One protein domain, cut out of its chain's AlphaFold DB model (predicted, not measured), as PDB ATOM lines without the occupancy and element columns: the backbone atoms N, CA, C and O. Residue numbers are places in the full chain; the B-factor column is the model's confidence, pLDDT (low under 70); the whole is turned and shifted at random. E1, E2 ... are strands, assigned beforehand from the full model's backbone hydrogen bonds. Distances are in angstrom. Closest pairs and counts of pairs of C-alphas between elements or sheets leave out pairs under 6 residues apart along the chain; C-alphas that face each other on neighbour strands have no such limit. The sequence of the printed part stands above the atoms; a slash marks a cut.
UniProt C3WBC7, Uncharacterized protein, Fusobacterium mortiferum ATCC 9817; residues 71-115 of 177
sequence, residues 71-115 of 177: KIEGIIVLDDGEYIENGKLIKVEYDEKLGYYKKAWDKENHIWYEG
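This is residues 71 to 115 of the 177 residues of an uncharacterized protein of Fusobacterium mortiferum ATCC 9817 (UniProt C3WBC7). Little regular structure is present: two small two-strand hairpins, E1-E2 and E3-E4, sit one after the other along a rod, and the long link, residues 92 to 102, runs to the rod's far end and folds back into E3. The 45 printed residues hold four named strands, E1 to E4 in chain order, 16 residues in all, and no named helix. The class is all strand, each two-strand sheet antiparallel. The whole is only just loose, close to compact, with a radius of gyration of the C-alphas of 11.4 A and spans of 33 by 16 by 14 A.

E1, residues 82 to 85, and E2, residues 88 to 91, form an antiparallel hairpin at 145 degrees; N 90 and O 83 are 2.8 A apart, within hydrogen-bond range. E3, residues 103 to 106, and E4, residues 111 to 114, form another at 134 degrees, with N 106 and O 111 at 2.9 A. E1 and E2 are each apart from E3 and E4.

E1 begins at C-alpha 82 (109.951, 182.272, 125.723) and spans 9.9 A; E2 spans 9.8 A. E3 spans 10.1 A, and E4, 10.3 A, ends at C-alpha 114 (106.747, 176.875, 141.360).

The C-alphas farthest apart, Ile 75 and Lys 97, are 33.5 A apart. The printed part has no cut; the E2 to E3 link is long, the other two tight. No printed residue is under pLDDT 70.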
ATOM      1  N   LYS A  71     114.336 180.052 116.203       97.00
ATOM      2  CA  LYS A  71     113.279 179.814 117.202       97.00
ATOM      3  C   LYS A  71     111.891 180.042 116.614       97.00
ATOM      4  O   LYS A  71     111.008 179.210 116.794       97.00
ATOM      5  N   ILE A  72     111.705 181.140 115.878       96.81
ATOM      6  CA  ILE A  72     110.434 181.475 115.216       96.81
ATOM      7  C   ILE A  72     110.055 180.406 114.182       96.81
ATOM      8  O   ILE A  72     108.885 180.049 114.067       96.81
ATOM      9  N   GLU A  73     111.033 179.857 113.460       95.88
ATOM     10  CA  GLU A  73     110.823 178.779 112.483       95.88
ATOM     11  C   GLU A  73     110.693 177.382 113.116       95.88
ATOM     12  O   GLU A  73     110.443 176.407 112.408       95.88
ATOM     13  N   GLY A  74     110.847 177.266 114.440       95.31
ATOM     14  CA  GLY A  74     110.756 175.995 115.161       95.31
ATOM     15  C   GLY A  74     111.910 175.030 114.874       95.31
ATOM     16  O   GLY A  74     111.798 173.838 115.158       95.31
ATOM     17  N   ILE A  75     113.014 175.526 114.310       96.62
ATOM     18  CA  ILE A  75     114.228 174.741 114.039       96.62
ATOM     19  C   ILE A  75     114.952 174.425 115.349       96.62
ATOM     20  O   ILE A  75     115.484 173.327 115.520       96.62
ATOM     21  N   ILE A  76     114.959 175.380 116.285       96.44
ATOM     22  CA  ILE A  76     115.477 175.184 117.641       96.44
ATOM     23  C   ILE A  76     114.378 175.406 118.678       96.44
ATOM     24  O   ILE A  76     113.403 176.117 118.438       96.44
ATOM     25  N   VAL A  77     114.540 174.771 119.839       96.31
ATOM     26  CA  VAL A  77     113.585 174.872 120.945       96.31
ATOM     27  C   VAL A  77     113.623 176.257 121.591       96.31
ATOM     28  O   VAL A  77     114.664 176.914 121.632       96.31
ATOM     29  N   LEU A  78     112.473 176.677 122.112       97.25
ATOM     30  CA  LEU A  78     112.347 177.881 122.928       97.25
ATOM     31  C   LEU A  78     112.912 177.636 124.326       97.25
ATOM     32  O   LEU A  78     112.729 176.543 124.884       97.25
ATOM     33  N   ASP A  79     113.551 178.663 124.876       96.62
ATOM     34  CA  ASP A  79     114.005 178.655 126.262       96.62
ATOM     35  C   ASP A  79     112.823 178.885 127.219       96.62
ATOM     36  O   ASP A  79     111.739 179.328 126.827       96.62
ATOM     37  N   ASP A  80     113.019 178.578 128.499       97.50
ATOM     38  CA  ASP A  80     112.027 178.905 129.523       97.50
ATOM     39  C   ASP A  80     111.826 180.427 129.605       97.50
ATOM     40  O   ASP A  80     112.782 181.204 129.600       97.50
ATOM     41  N   GLY A  81     110.563 180.849 129.671       97.69
ATOM     42  CA  GLY A  81     110.172 182.254 129.566       97.69
ATOM     43  C   GLY A  81     109.983 182.740 128.130       97.69
ATOM     44  O   GLY A  81     109.628 183.898 127.934       97.69
ATOM     45  N   GLU A  82     110.191 181.903 127.117       98.00
ATOM     46  CA  GLU A  82     109.951 182.272 125.723       98.00
ATOM     47  C   GLU A  82     108.701 181.595 125.152       98.00
ATOM     48  O   GLU A  82     108.390 180.438 125.452       98.00
ATOM     49  N   TYR A  83     107.993 182.324 124.287       97.56
ATOM     50  CA  TYR A  83     106.904 181.793 123.466       97.56
ATOM     51  C   TYR A  83     106.780 182.559 122.144       97.56
ATOM     52  O   TYR A  83     107.306 183.664 122.004       97.56
ATOM     53  N   ILE A  84     106.104 181.968 121.155       96.88
ATOM     54  CA  ILE A  84     105.835 182.624 119.869       96.88
ATOM     55  C   ILE A  84     104.397 183.129 119.845       96.88
ATOM     56  O   ILE A  84     103.458 182.353 120.005       96.88
ATOM     57  N   GLU A  85     104.219 184.415 119.558       96.12
ATOM     58  CA  GLU A  85     102.906 185.023 119.352       96.12
ATOM     59  C   GLU A  85     102.922 185.873 118.081       96.12
ATOM     60  O   GLU A  85     103.803 186.708 117.881       96.12
ATOM     61  N   ASN A  86     101.952 185.651 117.188       94.94
ATOM     62  CA  ASN A  86     101.835 186.379 115.917       94.94
ATOM     63  C   ASN A  86     103.138 186.391 115.084       94.94
ATOM     64  O   ASN A  86     103.476 187.396 114.456       94.94
ATOM     65  N   GLY A  87     103.880 185.277 115.095       93.06
ATOM     66  CA  GLY A  87     105.142 185.127 114.362       93.06
ATOM     67  C   GLY A  87     106.324 185.897 114.959       93.06
ATOM     68  O   GLY A  87     107.319 186.098 114.268       93.06
ATOM     69  N   LYS A  88     106.221 186.350 116.213       95.25
ATOM     70  CA  LYS A  88     107.295 187.031 116.944       95.25
ATOM     71  C   LYS A  88     107.675 186.245 118.190       95.25
ATOM     72  O   LYS A  88     106.804 185.674 118.843       95.25
ATOM     73  N   LEU A  89     108.961 186.263 118.526       96.69
ATOM     74  CA  LEU A  89     109.461 185.729 119.787       96.69
ATOM     75  C   LEU A  89     109.148 186.714 120.916       96.69
ATOM     76  O   LEU A  89     109.604 187.857 120.902       96.69
ATOM     77  N   ILE A  90     108.373 186.268 121.898       97.69
ATOM     78  CA  ILE A  90     108.071 187.016 123.114       97.69
ATOM     79  C   ILE A  90     108.873 186.418 124.266       97.69
ATOM     80  O   ILE A  90     108.973 185.199 124.399       97.69
ATOM     81  N   LYS A  91     109.434 187.294 125.105       97.06
ATOM     82  CA  LYS A  91     110.186 186.930 126.309       97.06
ATOM     83  C   LYS A  91     109.454 187.439 127.543       97.06
ATOM     84  O   LYS A  91     109.144 188.626 127.635       97.06
ATOM     85  N   VAL A  92     109.197 186.544 128.483       97.62
ATOM     86  CA  VAL A  92     108.588 186.813 129.782       97.62
ATOM     87  C   VAL A  92     109.660 186.638 130.837       97.62
ATOM     88  O   VAL A  92     110.065 185.523 131.168       97.62
ATOM     89  N   GLU A  93     110.125 187.756 131.376       97.12
ATOM     90  CA  GLU A  93     111.071 187.733 132.482       97.12
ATOM     91  C   GLU A  93     110.409 187.187 133.748       97.12
ATOM     92  O   GLU A  93     109.220 187.394 134.007       97.12
ATOM     93  N   TYR A  94     111.194 186.468 134.542       97.06
ATOM     94  CA  TYR A  94     110.749 185.994 135.842       97.06
ATOM     95  C   TYR A  94     110.691 187.157 136.843       97.06
ATOM     96  O   TYR A  94     111.686 187.853 137.043       97.06
ATOM     97  N   ASP A  95     109.553 187.332 137.516       96.25
ATOM     98  CA  ASP A  95     109.426 188.285 138.621       96.25
ATOM     99  C   ASP A  95     109.963 187.665 139.919       96.25
ATOM    100  O   ASP A  95     109.347 186.774 140.504       96.25
ATOM    101  N   GLU A  96     111.098 188.172 140.406       95.50
ATOM    102  CA  GLU A  96     111.730 187.715 141.653       95.50
ATOM    103  C   GLU A  96     110.811 187.815 142.884       95.50
ATOM    104  O   GLU A  96     110.998 187.079 143.853       95.50
ATOM    105  N   LYS A  97     109.765 188.655 142.849       95.44
ATOM    106  CA  LYS A  97     108.770 188.744 143.931       95.44
ATOM    107  C   LYS A  97     107.918 187.485 144.080       95.44
ATOM    108  O   LYS A  97     107.345 187.291 145.151       95.44
ATOM    109  N   LEU A  98     107.831 186.643 143.046       93.06
ATOM    110  CA  LEU A  98     107.127 185.359 143.111       93.06
ATOM    111  C   LEU A  98     107.787 184.404 144.113       93.06
ATOM    112  O   LEU A  98     107.106 183.572 144.705       93.06
ATOM    113  N   GLY A  99     109.096 184.559 144.351       92.88
ATOM    114  CA  GLY A  99     109.806 183.843 145.407       92.88
ATOM    115  C   GLY A  99     109.773 182.318 145.273       92.88
ATOM    116  O   GLY A  99     109.855 181.637 146.296       92.88
ATOM    117  N   TYR A 100     109.633 181.794 144.050       95.25
ATOM    118  CA  TYR A 100     109.648 180.358 143.794       95.25
ATOM    119  C   TYR A 100     111.010 179.757 144.134       95.25
ATOM    120  O   TYR A 100     112.060 180.308 143.793       95.25
ATOM    121  N   TYR A 101     110.983 178.601 144.785       93.12
ATOM    122  CA  TYR A 101     112.163 177.828 145.148       93.12
ATOM    123  C   TYR A 101     112.838 177.237 143.908       93.12
ATOM    124  O   TYR A 101     114.068 177.180 143.844       93.12
ATOM    125  N   LYS A 102     112.051 176.857 142.897       95.62
ATOM    126  CA  LYS A 102     112.540 176.435 141.585       95.62
ATOM    127  C   LYS A 102     111.669 177.043 140.501       95.62
ATOM    128  O   LYS A 102     110.486 176.749 140.388       95.62
ATOM    129  N   LYS A 103     112.275 177.885 139.670       96.56
ATOM    130  CA  LYS A 103     111.595 178.504 138.530       96.56
ATOM    131  C   LYS A 103     111.267 177.421 137.506       96.56
ATOM    132  O   LYS A 103     112.169 176.702 137.076       96.56
ATOM    133  N   ALA A 104     110.003 177.318 137.126       96.94
ATOM    134  CA  ALA A 104     109.567 176.482 136.020       96.94
ATOM    135  C   ALA A 104     108.636 177.267 135.097       96.94
ATOM    136  O   ALA A 104     107.927 178.175 135.536       96.94
ATOM    137  N   TRP A 105     108.667 176.930 133.812       98.00
ATOM    138  CA  TRP A 105     107.916 177.621 132.773       98.00
ATOM    139  C   TRP A 105     106.787 176.750 132.233       98.00
ATOM    140  O   TRP A 105     107.009 175.622 131.786       98.00
ATOM    141  N   ASP A 106     105.561 177.267 132.287       96.88
ATOM    142  CA  ASP A 106     104.407 176.651 131.647       96.88
ATOM    143  C   ASP A 106     104.349 177.123 130.191       96.88
ATOM    144  O   ASP A 106     103.989 178.265 129.903       96.88
ATOM    145  N   LYS A 107     104.723 176.229 129.271       94.12
ATOM    146  CA  LYS A 107     104.764 176.514 127.830       94.12
ATOM    147  C   LYS A 107     103.384 176.682 127.201       94.12
ATOM    148  O   LYS A 107     103.316 177.211 126.101       94.12
ATOM    149  N   GLU A 108     102.319 176.207 127.839       94.25
ATOM    150  CA  GLU A 108     100.956 176.318 127.315       94.25
ATOM    151  C   GLU A 108     100.315 177.636 127.753       94.25
ATOM    152  O   GLU A 108      99.729 178.347 126.939       94.25
ATOM    153  N   ASN A 109     100.471 177.988 129.031       96.38
ATOM    154  CA  ASN A 109      99.881 179.201 129.604       96.38
ATOM    155  C   ASN A 109     100.812 180.422 129.549       96.38
ATOM    156  O   ASN A 109     100.379 181.533 129.852       96.38
ATOM    157  N   HIS A 110     102.076 180.224 129.173       96.56
ATOM    158  CA  HIS A 110     103.123 181.245 129.122       96.56
ATOM    159  C   HIS A 110     103.305 181.982 130.459       96.56
ATOM    160  O   HIS A 110     103.385 183.213 130.512       96.56
ATOM    161  N   ILE A 111     103.366 181.219 131.554       96.81
ATOM    162  CA  ILE A 111     103.556 181.746 132.910       96.81
ATOM    163  C   ILE A 111     104.649 180.991 133.665       96.81
ATOM    164  O   ILE A 111     104.840 179.785 133.504       96.81
ATOM    165  N   TRP A 112     105.350 181.710 134.539       98.19
ATOM    166  CA  TRP A 112     106.257 181.109 135.512       98.19
ATOM    167  C   TRP A 112     105.468 180.511 136.679       98.19
ATOM    168  O   TRP A 112     104.553 181.148 137.209       98.19
ATOM    169  N   TYR A 113     105.874 179.332 137.143       96.06
ATOM    170  CA  TYR A 113     105.285 178.654 138.297       96.06
ATOM    171  C   TYR A 113     106.349 178.012 139.201       96.06
ATOM    172  O   TYR A 113     107.524 177.901 138.834       96.06
ATOM    173  N   GLU A 114     105.921 177.615 140.404       96.25
ATOM    174  CA  GLU A 114     106.747 176.875 141.360       96.25
ATOM    175  C   GLU A 114     106.975 175.441 140.867       96.25
ATOM    176  O   GLU A 114     106.072 174.605 140.886       96.25
ATOM    177  N   GLY A 115     108.196 175.165 140.422       96.44
ATOM    178  CA  GLY A 115     108.626 173.867 139.916       96.44
ATOM    179  C   GLY A 115     109.162 172.921 140.985       96.44
ATOM    180  O   GLY A 115     109.543 171.794 140.648       96.44
TER     181      GLY A 115